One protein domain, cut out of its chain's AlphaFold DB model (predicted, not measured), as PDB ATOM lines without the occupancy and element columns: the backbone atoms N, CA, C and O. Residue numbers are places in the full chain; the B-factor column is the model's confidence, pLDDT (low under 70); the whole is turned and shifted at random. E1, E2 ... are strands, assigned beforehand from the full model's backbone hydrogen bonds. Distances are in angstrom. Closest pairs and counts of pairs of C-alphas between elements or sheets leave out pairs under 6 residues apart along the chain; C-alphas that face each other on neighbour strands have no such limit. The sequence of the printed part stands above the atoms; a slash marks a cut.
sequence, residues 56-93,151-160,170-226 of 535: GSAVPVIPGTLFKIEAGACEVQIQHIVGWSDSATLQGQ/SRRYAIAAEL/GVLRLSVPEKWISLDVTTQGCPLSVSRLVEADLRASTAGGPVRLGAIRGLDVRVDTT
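AT A GLANCE: This is residues 56 to 93, 151 to 160 and 170 to 226 of the 535 residues of an uncharacterized protein of Chlamydomonas schloesseri (UniProt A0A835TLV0). The domain is a flattened coil of strands in stacked turns, with two walls face to face: E4, E6, E3 and the first parts of E8 and E9 make one wall, and E5, E2, E7 and the last parts of E8 and E9 make the other. E8 and E9 each fold back like a U and so run through both walls at one end of the stack, while the short E1 lies beside E4 at the other end. The printed part has 105 residues, with no named helix and nine named strands, E1 to E9 in order along the chain, in one mixed, branched, twisted sheet. The class is all strand; the whole is compact, with a radius of gyration of the C-alphas of 12.4 A, and rounded, spanning 34 by 28 by 22 A.

HOW THE PARTS SIT: E8, residues 192 to 206, has three neighbours in the sheet and bends by 173 degrees at residue 196. E9, residues 211 to 224, is parallel to it on one side and is an edge strand; N 204 and O 222 are 2.8 A apart, within hydrogen-bond range. On the other side of E8 lie E3, residues 75 to 81, beside residues 192 to 196, and E7, residues 181 to 187, beside residues 200 to 206. Both are parallel to E8, with N 193 and O 76 at 2.8 A and N 185 and O 203 at 2.8 A. The closest C-alphas of E3 and E7 are those of Glu 75 and Thr 187, 7.7 A apart. E2, residues 65 to 70, lies on one side of E7 and E8 on the other side; E2 is parallel to E7 at 5 degrees, with N 69 and O 184 at 2.7 A. E5, residues 152 to 158, an edge strand, is parallel to E2 at 17 degrees, with N 156 and O 68 at 2.7 A. E6, residues 171 to 177, lies on one side of E3 and E8 on the other side; E6 is parallel to E3 at 22 degrees, with N 77 and O 172 at 2.8 A. E4, residues 87 to 93, is antiparallel to E6 at 171 degrees, with N 173 and O 91 at 2.7 A. E1, residues 58 to 60, an edge strand, is antiparallel to E4 at 144 degrees, with N 59 and O 88 at 2.8 A. E2 and E6 are apart.

IN THESE COORDINATES: E1 begins at C-alpha 58, (46.736, -0.570, -14.076), and measures 6.4 A. E2 measures 16.5 A, E3 19.0 A, E4 19.8 A, E5 20.2 A, E6 19.5 A and E7 19.1 A. E8 measures 7.7 A from first to last C-alpha, beginning at (41.988, -15.561, 0.088). E9, which bends by 167 degrees at residue 216, measures 9.0 A and ends at C-alpha 224, (49.447, -23.188, 3.630).

THE WHOLE: The C-alphas farthest apart, of Trp 84 and Thr 226, are 35.7 A apart. Residues 94 to 150 and 161 to 169 are not printed, with C-alpha gaps of 28.9 A and 12.4 A. The links printed whole are tight. Mean pLDDT of the printed part is 87.3; residues 56 to 57, 84, 151 and 159 to 160 are under 70.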
ATOM      1  N   GLY A  56      43.070   1.495  -7.933       61.19
ATOM      2  CA  GLY A  56      42.598   1.758  -9.299       61.19
ATOM      3  C   GLY A  56      43.696   1.764 -10.371       61.19
ATOM      4  O   GLY A  56      43.397   1.988 -11.541       61.19
ATOM      5  N   SER A  57      44.955   1.513 -10.008       68.62
ATOM      6  CA  SER A  57      46.065   1.507 -10.959       68.62
ATOM      7  C   SER A  57      46.107   0.249 -11.833       68.62
ATOM      8  O   SER A  57      45.913  -0.881 -11.367       68.62
ATOM      9  N   ALA A  58      46.402   0.466 -13.115       81.12
ATOM     10  CA  ALA A  58      46.736  -0.570 -14.076       81.12
ATOM     11  C   ALA A  58      48.249  -0.840 -14.029       81.12
ATOM     12  O   ALA A  58      49.064   0.031 -14.332       81.12
ATOM     13  N   VAL A  59      48.628  -2.059 -13.658       83.81
ATOM     14  CA  VAL A  59      50.014  -2.527 -13.639       83.81
ATOM     15  C   VAL A  59      50.282  -3.284 -14.938       83.81
ATOM     16  O   VAL A  59      49.571  -4.252 -15.218       83.81
ATOM     17  N   PRO A  60      51.283  -2.895 -15.745       83.19
ATOM     18  CA  PRO A  60      51.596  -3.612 -16.973       83.19
ATOM     19  C   PRO A  60      52.090  -5.028 -16.655       83.19
ATOM     20  O   PRO A  60      52.970  -5.209 -15.817       83.19
ATOM     21  N   VAL A  61      51.560  -6.032 -17.348       83.69
ATOM     22  CA  VAL A  61      51.906  -7.445 -17.162       83.69
ATOM     23  C   VAL A  61      52.358  -8.070 -18.469       83.69
ATOM     24  O   VAL A  61      51.769  -7.873 -19.528       83.69
ATOM     25  N   ILE A  62      53.410  -8.873 -18.375       83.38
ATOM     26  CA  ILE A  62      53.903  -9.713 -19.467       83.38
ATOM     27  C   ILE A  62      53.951 -11.175 -19.007       83.38
ATOM     28  O   ILE A  62      53.996 -11.424 -17.797       83.38
ATOM     29  N   PRO A  63      53.933 -12.163 -19.919       80.38
ATOM     30  CA  PRO A  63      54.103 -13.561 -19.536       80.38
ATOM     31  C   PRO A  63      55.362 -13.754 -18.682       80.38
ATOM     32  O   PRO A  63      56.430 -13.224 -19.003       80.38
ATOM     33  N   GLY A  64      55.220 -14.489 -17.580       81.62
ATOM     34  CA  GLY A  64      56.263 -14.648 -16.573       81.62
ATOM     35  C   GLY A  64      56.251 -13.598 -15.462       81.62
ATOM     36  O   GLY A  64      57.195 -13.532 -14.686       81.62
ATOM     37  N   THR A  65      55.242 -12.735 -15.364       88.00
ATOM     38  CA  THR A  65      55.184 -11.770 -14.254       88.00
ATOM     39  C   THR A  65      54.897 -12.487 -12.930       88.00
ATOM     40  O   THR A  65      54.026 -13.348 -12.880       88.00
ATOM     41  N   LEU A  66      55.585 -12.121 -11.848       89.44
ATOM     42  CA  LEU A  66      55.300 -12.580 -10.483       89.44
ATOM     43  C   LEU A  66      54.734 -11.429  -9.643       89.44
ATOM     44  O   LEU A  66      55.385 -10.391  -9.515       89.44
ATOM     45  N   PHE A  67      53.577 -11.633  -9.015       90.06
ATOM     46  CA  PHE A  67      53.056 -10.734  -7.981       90.06
ATOM     47  C   PHE A  67      53.301 -11.321  -6.597       90.06
ATOM     48  O   PHE A  67      52.767 -12.377  -6.270       90.06
ATOM     49  N   LYS A  68      54.065 -10.609  -5.772       92.25
ATOM     50  CA  LYS A  68      54.207 -10.871  -4.343       92.25
ATOM     51  C   LYS A  68      53.248  -9.961  -3.578       92.25
ATOM     52  O   LYS A  68      53.383  -8.750  -3.670       92.25
ATOM     53  N   ILE A  69      52.283 -10.510  -2.852       89.88
ATOM     54  CA  ILE A  69      51.214  -9.777  -2.169       89.88
ATOM     55  C   ILE A  69      51.326 -10.013  -0.661       89.88
ATOM     56  O   ILE A  69      51.175 -11.135  -0.187       89.88
ATOM     57  N   GLU A  70      51.557  -8.949   0.099       89.94
ATOM     58  CA  GLU A  70      51.599  -8.934   1.562       89.94
ATOM     59  C   GLU A  70      50.380  -8.146   2.065       89.94
ATOM     60  O   GLU A  70      50.408  -6.923   2.212       89.94
ATOM     61  N   ALA A  71      49.261  -8.852   2.257       84.69
ATOM     62  CA  ALA A  71      47.952  -8.225   2.454       84.69
ATOM     63  C   ALA A  71      47.620  -7.877   3.912       84.69
ATOM     64  O   ALA A  71      46.609  -7.225   4.175       84.69
ATOM     65  N   GLY A  72      48.440  -8.307   4.877       85.25
ATOM     66  CA  GLY A  72      48.145  -8.100   6.295       85.25
ATOM     67  C   GLY A  72      46.764  -8.657   6.663       85.25
ATOM     68  O   GLY A  72      46.424  -9.773   6.274       85.25
ATOM     69  N   ALA A  73      45.961  -7.869   7.376       83.81
ATOM     70  CA  ALA A  73      44.595  -8.212   7.778       83.81
ATOM     71  C   ALA A  73      43.526  -7.840   6.723       83.81
ATOM     72  O   ALA A  73      42.423  -7.421   7.074       83.81
ATOM     73  N   CYS A  74      43.842  -7.961   5.431       85.31
ATOM     74  CA  CYS A  74      42.881  -7.729   4.352       85.31
ATOM     75  C   CYS A  74      42.514  -9.031   3.636       85.31
ATOM     76  O   CYS A  74      43.368  -9.888   3.397       85.31
ATOM     77  N   GLU A  75      41.243  -9.156   3.258       89.12
ATOM     78  CA  GLU A  75      40.791 -10.182   2.324       89.12
ATOM     79  C   GLU A  75      41.430  -9.940   0.957       89.12
ATOM     80  O   GLU A  75      41.473  -8.811   0.466       89.12
ATOM     81  N   VAL A  76      41.894 -11.009   0.314       91.31
ATOM     82  CA  VAL A  76      42.452 -10.947  -1.037       91.31
ATOM     83  C   VAL A  76      41.540 -11.702  -1.994       91.31
ATOM     84  O   VAL A  76      41.247 -12.879  -1.802       91.31
ATOM     85  N   GLN A  77      41.112 -11.036  -3.060       93.94
ATOM     86  CA  GLN A  77      40.327 -11.615  -4.141       93.94
ATOM     87  C   GLN A  77      41.084 -11.461  -5.457       93.94
ATOM     88  O   GLN A  77      41.335 -10.353  -5.927       93.94
ATOM     89  N   ILE A  78      41.437 -12.582  -6.070       92.94
ATOM     90  CA  ILE A  78      42.137 -12.634  -7.347       92.94
ATOM     91  C   ILE A  78      41.143 -13.081  -8.410       92.94
ATOM     92  O   ILE A  78      40.696 -14.236  -8.459       92.94
ATOM     93  N   GLN A  79      40.758 -12.124  -9.244       92.25
ATOM     94  CA  GLN A  79      39.791 -12.310 -10.311       92.25
ATOM     95  C   GLN A  79      40.510 -12.459 -11.644       92.25
ATOM     96  O   GLN A  79      41.380 -11.674 -12.002       92.25
ATOM     97  N   HIS A  80      40.143 -13.489 -12.386       88.62
ATOM     98  CA  HIS A  80      40.615 -13.658 -13.743       88.62
ATOM     99  C   HIS A  80      39.693 -12.909 -14.704       88.62
ATOM    100  O   HIS A  80      38.484 -13.151 -14.714       88.62
ATOM    101  N   ILE A  81      40.261 -12.052 -15.549       86.38
ATOM    102  CA  ILE A  81      39.523 -11.398 -16.631       86.38
ATOM    103  C   ILE A  81      39.677 -12.250 -17.889       86.38
ATOM    104  O   ILE A  81      40.789 -12.526 -18.333       86.38
ATOM    105  N   VAL A  82      38.551 -12.677 -18.462       79.69
ATOM    106  CA  VAL A  82      38.544 -13.400 -19.739       79.69
ATOM    107  C   VAL A  82      38.957 -12.444 -20.856       79.69
ATOM    108  O   VAL A  82      38.354 -11.385 -21.018       79.69
ATOM    109  N   GLY A  83      39.964 -12.838 -21.637       76.56
ATOM    110  CA  GLY A  83      40.480 -12.058 -22.759       76.56
ATOM    111  C   GLY A  83      41.946 -11.661 -22.602       76.56
ATOM    112  O   GLY A  83      42.567 -11.817 -21.550       76.56
ATOM    113  N   TRP A  84      42.523 -11.158 -23.692       67.06
ATOM    114  CA  TRP A  84      43.896 -10.665 -23.699       67.06
ATOM    115  C   TRP A  84      43.944  -9.246 -23.124       67.06
ATOM    116  O   TRP A  84      43.321  -8.334 -23.659       67.06
ATOM    117  N   SER A  85      44.702  -9.060 -22.046       78.25
ATOM    118  CA  SER A  85      45.079  -7.742 -21.530       78.25
ATOM    119  C   SER A  85      46.568  -7.744 -21.189       78.25
ATOM    120  O   SER A  85      47.119  -8.749 -20.733       78.25
ATOM    121  N   ASP A  86      47.214  -6.607 -21.431       83.06
ATOM    122  CA  ASP A  86      48.609  -6.334 -21.062       83.06
ATOM    123  C   ASP A  86      48.707  -5.604 -19.720       83.06
ATOM    124  O   ASP A  86      49.777  -5.150 -19.322       83.06
ATOM    125  N   SER A  87      47.587  -5.487 -19.006       83.50
ATOM    126  CA  SER A  87      47.524  -4.882 -17.682       83.50
ATOM    127  C   SER A  87      46.722  -5.733 -16.705       83.50
ATOM    128  O   SER A  87      45.679  -6.292 -17.053       83.50
ATOM    129  N   ALA A  88      47.214  -5.811 -15.473       85.25
ATOM    130  CA  ALA A  88      46.439  -6.221 -14.315       85.25
ATOM    131  C   ALA A  88      45.911  -4.968 -13.609       85.25
ATOM    132  O   ALA A  88      46.622  -3.970 -13.508       85.25
ATOM    133  N   THR A  89      44.683  -5.005 -13.102       87.00
ATOM    134  CA  THR A  89      44.108  -3.873 -12.362       87.00
ATOM    135  C   THR A  89      44.052  -4.196 -10.882       87.00
ATOM    136  O   THR A  89      43.496  -5.227 -10.493       87.00
ATOM    137  N   LEU A  90      44.591  -3.301 -10.057       86.00
ATOM    138  CA  LEU A  90      44.528  -3.412  -8.606       86.00
ATOM    139  C   LEU A  90      43.464  -2.465  -8.058       86.00
ATOM    140  O   LEU A  90      43.543  -1.253  -8.239       86.00
ATOM    141  N   GLN A  91      42.488  -3.007  -7.346       85.62
ATOM    142  CA  GLN A  91      41.496  -2.245  -6.597       85.62
ATOM    143  C   GLN A  91      41.593  -2.671  -5.141       85.62
ATOM    144  O   GLN A  91      41.645  -3.855  -4.847       85.62
ATOM    145  N   GLY A  92      41.633  -1.729  -4.211       78.44
ATOM    146  CA  GLY A  92      41.732  -2.070  -2.801       78.44
ATOM    147  C   GLY A  92      40.988  -1.058  -1.963       78.44
ATOM    148  O   GLY A  92      41.176   0.141  -2.151       78.44
ATOM    149  N   GLN A  93      40.163  -1.550  -1.044       74.25
ATOM    150  CA  GLN A  93      39.547  -0.738  -0.009       74.25
ATOM    151  C   GLN A  93      40.135  -1.183   1.337       74.25
ATOM    152  O   GLN A  93      39.861  -2.304   1.760       74.25
ATOM    153  N   SER A 151      59.999 -12.734 -16.007       69.94
ATOM    154  CA  SER A 151      60.461 -11.542 -16.722       69.94
ATOM    155  C   SER A 151      60.255 -10.250 -15.925       69.94
ATOM    156  O   SER A 151      60.982  -9.279 -16.130       69.94
ATOM    157  N   ARG A 152      59.287 -10.223 -14.994       80.69
ATOM    158  CA  ARG A 152      58.998  -9.080 -14.108       80.69
ATOM    159  C   ARG A 152      58.510  -9.531 -12.740       80.69
ATOM    160  O   ARG A 152      57.892 -10.585 -12.610       80.69
ATOM    161  N   ARG A 153      58.749  -8.706 -11.720       84.19
ATOM    162  CA  ARG A 153      58.269  -8.926 -10.352       84.19
ATOM    163  C   ARG A 153      57.626  -7.651  -9.815       84.19
ATOM    164  O   ARG A 153      58.167  -6.565  -9.999       84.19
ATOM    165  N   TYR A 154      56.504  -7.793  -9.125       84.38
ATOM    166  CA  TYR A 154      55.808  -6.707  -8.439       84.38
ATOM    167  C   TYR A 154      55.557  -7.118  -6.992       84.38
ATOM    168  O   TYR A 154      55.049  -8.207  -6.752       84.38
ATOM    169  N   ALA A 155      55.902  -6.262  -6.036       84.19
ATOM    170  CA  ALA A 155      55.500  -6.397  -4.644       84.19
ATOM    171  C   ALA A 155      54.291  -5.495  -4.386       84.19
ATOM    172  O   ALA A 155      54.300  -4.330  -4.767       84.19
ATOM    173  N   ILE A 156      53.252  -6.034  -3.762       81.69
ATOM    174  CA  ILE A 156      52.035  -5.336  -3.357       81.69
ATOM    175  C   ILE A 156      51.966  -5.436  -1.839       81.69
ATOM    176  O   ILE A 156      51.788  -6.528  -1.310       81.69
ATOM    177  N   ALA A 157      52.105  -4.316  -1.143       80.81
ATOM    178  CA  ALA A 157      52.003  -4.262   0.310       80.81
ATOM    179  C   ALA A 157      50.936  -3.247   0.724       80.81
ATOM    180  O   ALA A 157      50.796  -2.193   0.096       80.81
ATOM    181  N   ALA A 158      50.189  -3.552   1.785       70.06
ATOM    182  CA  ALA A 158      49.406  -2.530   2.470       70.06
ATOM    183  C   ALA A 158      50.380  -1.544   3.125       70.06
ATOM    184  O   ALA A 158      51.277  -1.969   3.859       70.06
ATOM    185  N   GLU A 159      50.229  -0.240   2.895       64.44
ATOM    186  CA  GLU A 159      50.931   0.730   3.733       64.44
ATOM    187  C   GLU A 159      50.376   0.593   5.154       64.44
ATOM    188  O   GLU A 159      49.191   0.831   5.389       64.44
ATOM    189  N   LEU A 160      51.214   0.129   6.091       54.31
ATOM    190  CA  LEU A 160      50.845  -0.015   7.496       54.31
ATOM    191  C   LEU A 160      50.494   1.364   8.084       54.31
ATOM    192  O   LEU A 160      51.343   2.047   8.653       54.31
ATOM    193  N   GLY A 170      39.957  -4.924   5.222       82.19
ATOM    194  CA  GLY A 170      39.754  -4.361   3.893       82.19
ATOM    195  C   GLY A 170      39.721  -5.457   2.830       82.19
ATOM    196  O   GLY A 170      40.121  -6.588   3.095       82.19
ATOM    197  N   VAL A 171      39.289  -5.127   1.614       87.69
ATOM    198  CA  VAL A 171      39.296  -6.065   0.480       87.69
ATOM    199  C   VAL A 171      40.270  -5.570  -0.579       87.69
ATOM    200  O   VAL A 171      40.130  -4.458  -1.092       87.69
ATOM    201  N   LEU A 172      41.235  -6.413  -0.934       89.31
ATOM    202  CA  LEU A 172      42.134  -6.241  -2.067       89.31
ATOM    203  C   LEU A 172      41.649  -7.106  -3.230       89.31
ATOM    204  O   LEU A 172      41.683  -8.329  -3.160       89.31
ATOM    205  N   ARG A 173      41.232  -6.473  -4.322       91.50
ATOM    206  CA  ARG A 173      40.882  -7.120  -5.585       91.50
ATOM    207  C   ARG A 173      41.998  -6.926  -6.601       91.50
ATOM    208  O   ARG A 173      42.252  -5.813  -7.056       91.50
ATOM    209  N   LEU A 174      42.635  -8.017  -6.999       90.69
ATOM    210  CA  LEU A 174      43.569  -8.035  -8.118       90.69
ATOM    211  C   LEU A 174      42.889  -8.718  -9.300       90.69
ATOM    212  O   LEU A 174      42.534  -9.891  -9.211       90.69
ATOM    213  N   SER A 175      42.719  -7.997 -10.404       90.50
ATOM    214  CA  SER A 175      42.217  -8.594 -11.639       90.50
ATOM    215  C   SER A 175      43.371  -8.847 -12.601       90.50
ATOM    216  O   SER A 175      44.039  -7.901 -13.021       90.50
ATOM    217  N   VAL A 176      43.627 -10.116 -12.916       88.25
ATOM    218  CA  VAL A 176      44.742 -10.555 -13.768       88.25
ATOM    219  C   VAL A 176      44.234 -11.098 -15.110       88.25
ATOM    220  O   VAL A 176      43.191 -11.759 -15.142       88.25
ATOM    221  N   PRO A 177      44.945 -10.840 -16.221       85.00
ATOM    222  CA  PRO A 177      44.659 -11.491 -17.498       85.00
ATOM    223  C   PRO A 177      45.083 -12.962 -17.492       85.00
ATOM    224  O   PRO A 177      45.858 -13.393 -16.641       85.00
ATOM    225  N   GLU A 178      44.662 -13.708 -18.515       73.38
ATOM    226  CA  GLU A 178      44.923 -15.150 -18.708       73.38
ATOM    227  C   GLU A 178      46.401 -15.536 -18.934       73.38
ATOM    228  O   GLU A 178      46.725 -16.675 -19.261       73.38
ATOM    229  N   LYS A 179      47.333 -14.597 -18.778       71.06
ATOM    230  CA  LYS A 179      48.761 -14.826 -19.025       71.06
ATOM    231  C   LYS A 179      49.413 -15.577 -17.857       71.06
ATOM    232  O   LYS A 179      48.918 -15.550 -16.735       71.06
ATOM    233  N   TRP A 180      50.573 -16.185 -18.128       72.56
ATOM    234  CA  TRP A 180      51.444 -16.870 -17.160       72.56
ATOM    235  C   TRP A 180      51.900 -15.918 -16.054       72.56
ATOM    236  O   TRP A 180      52.951 -15.281 -16.166       72.56
ATOM    237  N   ILE A 181      51.081 -15.755 -15.025       83.06
ATOM    238  CA  ILE A 181      51.325 -14.828 -13.930       83.06
ATOM    239  C   ILE A 181      51.423 -15.630 -12.647       83.06
ATOM    240  O   ILE A 181      50.422 -16.154 -12.169       83.06
ATOM    241  N   SER A 182      52.621 -15.712 -12.085       90.44
ATOM    242  CA  SER A 182      52.820 -16.371 -10.800       90.44
ATOM    243  C   SER A 182      52.348 -15.467  -9.661       90.44
ATOM    244  O   SER A 182      52.459 -14.239  -9.724       90.44
ATOM    245  N   LEU A 183      51.834 -16.078  -8.601       92.25
ATOM    246  CA  LEU A 183      51.293 -15.399  -7.429       92.25
ATOM    247  C   LEU A 183      51.998 -15.914  -6.174       92.25
ATOM    248  O   LEU A 183      52.123 -17.121  -5.991       92.25
ATOM    249  N   ASP A 184      52.430 -15.003  -5.309       94.50
ATOM    250  CA  ASP A 184      52.969 -15.289  -3.980       94.50
ATOM    251  C   ASP A 184      52.228 -14.419  -2.961       94.50
ATOM    252  O   ASP A 184      52.486 -13.225  -2.858       94.50
ATOM    253  N   VAL A 185      51.228 -14.976  -2.283       93.75
ATOM    254  CA  VAL A 185      50.255 -14.232  -1.475       93.75
ATOM    255  C   VAL A 185      50.376 -14.613  -0.010       93.75
ATOM    256  O   VAL A 185      50.335 -15.789   0.337       93.75
ATOM    257  N   THR A 186      50.450 -13.616   0.864       92.81
ATOM    258  CA  THR A 186      50.481 -13.800   2.317       92.81
ATOM    259  C   THR A 186      49.410 -12.948   3.004       92.81
ATOM    260  O   THR A 186      49.287 -11.751   2.728       92.81
ATOM    261  N   THR A 187      48.618 -13.556   3.897       90.44
ATOM    262  CA  THR A 187      47.582 -12.870   4.698       90.44
ATOM    263  C   THR A 187      47.710 -13.207   6.190       90.44
ATOM    264  O   THR A 187      48.115 -14.305   6.572       90.44
ATOM    265  N   GLN A 188      47.326 -12.278   7.069       89.25
ATOM    266  CA  GLN A 188      47.319 -12.441   8.531       89.25
ATOM    267  C   GLN A 188      45.984 -13.019   9.020       89.25
ATOM    268  O   GLN A 188      45.324 -12.454   9.885       89.25
ATOM    269  N   GLY A 189      45.570 -14.137   8.425       87.88
ATOM    270  CA  GLY A 189      44.348 -14.848   8.814       87.88
ATOM    271  C   GLY A 189      43.098 -14.408   8.056       87.88
ATOM    272  O   GLY A 189      42.013 -14.928   8.296       87.88
ATOM    273  N   CYS A 190      43.234 -13.489   7.101       90.56
ATOM    274  CA  CYS A 190      42.120 -13.081   6.255       90.56
ATOM    275  C   CYS A 190      41.886 -14.051   5.091       90.56
ATOM    276  O   CYS A 190      42.837 -14.700   4.635       90.56
ATOM    277  N   PRO A 191      40.638 -14.132   4.587       93.81
ATOM    278  CA  PRO A 191      40.310 -14.995   3.465       93.81
ATOM    279  C   PRO A 191      41.103 -14.649   2.203       93.81
ATOM    280  O   PRO A 191      41.371 -13.483   1.907       93.81
ATOM    281  N   LEU A 192      41.426 -15.679   1.429       95.81
ATOM    282  CA  LEU A 192      41.988 -15.561   0.088       95.81
ATOM    283  C   LEU A 192      41.061 -16.273  -0.892       95.81
ATOM    284  O   LEU A 192      40.711 -17.430  -0.685       95.81
ATOM    285  N   SER A 193      40.697 -15.622  -1.990       97.06
ATOM    286  CA  SER A 193      40.009 -16.264  -3.106       97.06
ATOM    287  C   SER A 193      40.787 -16.083  -4.402       97.06
ATOM    288  O   SER A 193      41.207 -14.981  -4.736       97.06
ATOM    289  N   VAL A 194      40.981 -17.170  -5.145       96.12
ATOM    290  CA  VAL A 194      41.609 -17.172  -6.469       96.12
ATOM    291  C   VAL A 194      40.651 -17.849  -7.431       96.12
ATOM    292  O   VAL A 194      40.491 -19.064  -7.412       96.12
ATOM    293  N   SER A 195      39.975 -17.059  -8.259       95.56
ATOM    294  CA  SER A 195      38.928 -17.558  -9.163       95.56
ATOM    295  C   SER A 195      39.467 -18.486 -10.256       95.56
ATOM    296  O   SER A 195      38.879 -19.529 -10.536       95.56
ATOM    297  N   ARG A 196      40.590 -18.128 -10.881       94.00
ATOM    298  CA  ARG A 196      41.236 -18.923 -11.925       94.00
ATOM    299  C   ARG A 196      42.700 -18.529 -12.059       94.00
ATOM    300  O   ARG A 196      43.034 -17.353 -11.944       94.00
ATOM    301  N   LEU A 197      43.547 -19.517 -12.318       91.56
ATOM    302  CA  LEU A 197      44.970 -19.351 -12.593       91.56
ATOM    303  C   LEU A 197      45.390 -20.405 -13.618       91.56
ATOM    304  O   LEU A 197      45.054 -21.574 -13.443       91.56
ATOM    305  N   VAL A 198      46.094 -20.012 -14.680       91.25
ATOM    306  CA  VAL A 198      46.470 -20.918 -15.775       91.25
ATOM    307  C   VAL A 198      47.952 -20.768 -16.103       91.25
ATOM    308  O   VAL A 198      48.444 -19.662 -16.302       91.25
ATOM    309  N   GLU A 199      48.645 -21.905 -16.161       86.44
ATOM    310  CA  GLU A 199      50.053 -22.062 -16.533       86.44
ATOM    311  C   GLU A 199      51.007 -21.185 -15.702       86.44
ATOM    312  O   GLU A 199      51.953 -20.592 -16.221       86.44
ATOM    313  N   ALA A 200      50.760 -21.107 -14.392       87.25
ATOM    314  CA  ALA A 200      51.537 -20.280 -13.473       87.25
ATOM    315  C   ALA A 200      51.743 -20.921 -12.096       87.25
ATOM    316  O   ALA A 200      51.055 -21.872 -11.732       87.25
ATOM    317  N   ASP A 201      52.678 -20.385 -11.314       92.19
ATOM    318  CA  ASP A 201      52.899 -20.852  -9.945       92.19
ATOM    319  C   ASP A 201      51.984 -20.115  -8.967       92.19
ATOM    320  O   ASP A 201      51.788 -18.903  -9.071       92.19
ATOM    321  N   LEU A 202      51.461 -20.840  -7.983       95.44
ATOM    322  CA  LEU A 202      50.712 -20.267  -6.870       95.44
ATOM    323  C   LEU A 202      51.420 -20.622  -5.574       95.44
ATOM    324  O   LEU A 202      51.561 -21.794  -5.246       95.44
ATOM    325  N   ARG A 203      51.819 -19.612  -4.812       96.62
ATOM    326  CA  ARG A 203      52.204 -19.737  -3.411       96.62
ATOM    327  C   ARG A 203      51.238 -18.887  -2.608       96.62
ATOM    328  O   ARG A 203      51.089 -17.702  -2.871       96.62
ATOM    329  N   ALA A 204      50.536 -19.499  -1.674       96.12
ATOM    330  CA  ALA A 204      49.621 -18.805  -0.791       96.12
ATOM    331  C   ALA A 204      49.871 -19.253   0.643       96.12
ATOM    332  O   ALA A 204      49.934 -20.449   0.914       96.12
ATOM    333  N   SER A 205      49.991 -18.303   1.561       95.94
ATOM    334  CA  SER A 205      50.033 -18.580   2.990       95.94
ATOM    335  C   SER A 205      49.054 -17.675   3.725       95.94
ATOM    336  O   SER A 205      49.095 -16.453   3.586       95.94
ATOM    337  N   THR A 206      48.151 -18.266   4.497       93.56
ATOM    338  CA  THR A 206      47.217 -17.526   5.342       93.56
ATOM    339  C   THR A 206      47.447 -17.932   6.791       93.56
ATOM    340  O   THR A 206      47.625 -19.106   7.110       93.56
ATOM    341  N   ALA A 207      47.431 -16.962   7.700       91.75
ATOM    342  CA  ALA A 207      47.567 -17.239   9.127       91.75
ATOM    343  C   ALA A 207      46.239 -17.746   9.748       91.75
ATOM    344  O   ALA A 207      45.691 -17.130  10.661       91.75
ATOM    345  N   GLY A 208      45.690 -18.833   9.195       90.81
ATOM    346  CA  GLY A 208      44.423 -19.450   9.601       90.81
ATOM    347  C   GLY A 208      43.209 -18.968   8.803       90.81
ATOM    348  O   GLY A 208      42.088 -19.390   9.064       90.81
ATOM    349  N   GLY A 209      43.417 -18.102   7.808       93.69
ATOM    350  CA  GLY A 209      42.345 -17.607   6.946       93.69
ATOM    351  C   GLY A 209      41.904 -18.657   5.927       93.69
ATOM    352  O   GLY A 209      42.755 -19.381   5.404       93.69
ATOM    353  N   PRO A 210      40.607 -18.760   5.596       95.81
ATOM    354  CA  PRO A 210      40.147 -19.723   4.605       95.81
ATOM    355  C   PRO A 210      40.631 -19.351   3.198       95.81
ATOM    356  O   PRO A 210      40.664 -18.178   2.821       95.81
ATOM    357  N   VAL A 211      40.956 -20.361   2.393       97.31
ATOM    358  CA  VAL A 211      41.378 -20.204   0.997       97.31
ATOM    359  C   VAL A 211      40.334 -20.826   0.071       97.31
ATOM    360  O   VAL A 211      39.946 -21.981   0.239       97.31
ATOM    361  N   ARG A 212      39.877 -20.064  -0.925       97.94
ATOM    362  CA  ARG A 212      38.956 -20.506  -1.980       97.94
ATOM    363  C   ARG A 212      39.677 -20.557  -3.323       97.94
ATOM    364  O   ARG A 212      40.117 -19.527  -3.825       97.94
ATOM    365  N   LEU A 213      39.768 -21.737  -3.924       97.44
ATOM    366  CA  LEU A 213      40.419 -21.974  -5.212       97.44
ATOM    367  C   LEU A 213      39.364 -22.321  -6.268       97.44
ATOM    368  O   LEU A 213      38.644 -23.301  -6.130       97.44
ATOM    369  N   GLY A 214      39.244 -21.546  -7.338       96.50
ATOM    370  CA  GLY A 214      38.335 -21.873  -8.436       96.50
ATOM    371  C   GLY A 214      38.949 -22.904  -9.385       96.50
ATOM    372  O   GLY A 214      38.935 -24.098  -9.093       96.50
ATOM    373  N   ALA A 215      39.464 -22.454 -10.531       95.69
ATOM    374  CA  ALA A 215      40.138 -23.307 -11.515       95.69
ATOM    375  C   ALA A 215      41.638 -22.980 -11.592       95.69
ATOM    376  O   ALA A 215      42.039 -22.023 -12.254       95.69
ATOM    377  N   ILE A 216      42.462 -23.768 -10.908       95.94
ATOM    378  CA  ILE A 216      43.910 -23.581 -10.813       95.94
ATOM    379  C   ILE A 216      44.609 -24.644 -11.662       95.94
ATOM    380  O   ILE A 216      44.449 -25.842 -11.440       95.94
ATOM    381  N   ARG A 217      45.398 -24.207 -12.639       94.50
ATOM    382  CA  ARG A 217      46.247 -25.050 -13.483       94.50
ATOM    383  C   ARG A 217      47.660 -24.499 -13.433       94.50
ATOM    384  O   ARG A 217      47.981 -23.604 -14.202       94.50
ATOM    385  N   GLY A 218      48.470 -24.964 -12.492       91.25
ATOM    386  CA  GLY A 218      49.811 -24.434 -12.248       91.25
ATOM    387  C   GLY A 218      50.930 -25.442 -12.469       91.25
ATOM    388  O   GLY A 218      50.676 -26.622 -12.673       91.25
ATOM    389  N   LEU A 219      52.184 -24.994 -12.430       91.75
ATOM    390  CA  LEU A 219      53.332 -25.911 -12.404       91.75
ATOM    391  C   LEU A 219      53.643 -26.329 -10.960       91.75
ATOM    392  O   LEU A 219      53.721 -27.527 -10.677       91.75
ATOM    393  N   ASP A 220      53.763 -25.355 -10.054       94.44
ATOM    394  CA  ASP A 220      53.909 -25.548  -8.606       94.44
ATOM    395  C   ASP A 220      52.798 -24.785  -7.862       94.44
ATOM    396  O   ASP A 220      52.736 -23.552  -7.891       94.44
ATOM    397  N   VAL A 221      51.896 -25.519  -7.209       96.94
ATOM    398  CA  VAL A 221      50.793 -24.968  -6.411       96.94
ATOM    399  C   VAL A 221      51.039 -25.300  -4.948       96.94
ATOM    400  O   VAL A 221      50.999 -26.464  -4.560       96.94
ATOM    401  N   ARG A 222      51.266 -24.281  -4.123       97.81
ATOM    402  CA  ARG A 222      51.478 -24.408  -2.681       97.81
ATOM    403  C   ARG A 222      50.525 -23.511  -1.919       97.81
ATOM    404  O   ARG A 222      50.516 -22.302  -2.138       97.81
ATOM    405  N   VAL A 223      49.755 -24.093  -1.012       97.56
ATOM    406  CA  VAL A 223      48.835 -23.355  -0.141       97.56
ATOM    407  C   VAL A 223      49.041 -23.824   1.288       97.56
ATOM    408  O   VAL A 223      48.987 -25.023   1.540       97.56
ATOM    409  N   ASP A 224      49.269 -22.896   2.210       97.19
ATOM    410  CA  ASP A 224      49.447 -23.188   3.630       97.19
ATOM    411  C   ASP A 224      48.551 -22.289   4.487       97.19
ATOM    412  O   ASP A 224      48.744 -21.076   4.543       97.19
ATOM    413  N   THR A 225      47.572 -22.885   5.161       95.88
ATOM    414  CA  THR A 225      46.679 -22.199   6.107       95.88
ATOM    415  C   THR A 225      46.904 -22.649   7.557       95.88
ATOM    416  O   THR A 225      46.094 -22.349   8.438       95.88
ATOM    417  N   THR A 226      47.968 -23.425   7.813       93.12
ATOM    418  CA  THR A 226      48.245 -24.048   9.120       93.12
ATOM    419  C   THR A 226      48.811 -23.075  10.139       93.12
ATOM    420  O   THR A 226      48.643 -23.280  11.342       93.12
TER     421      THR A 226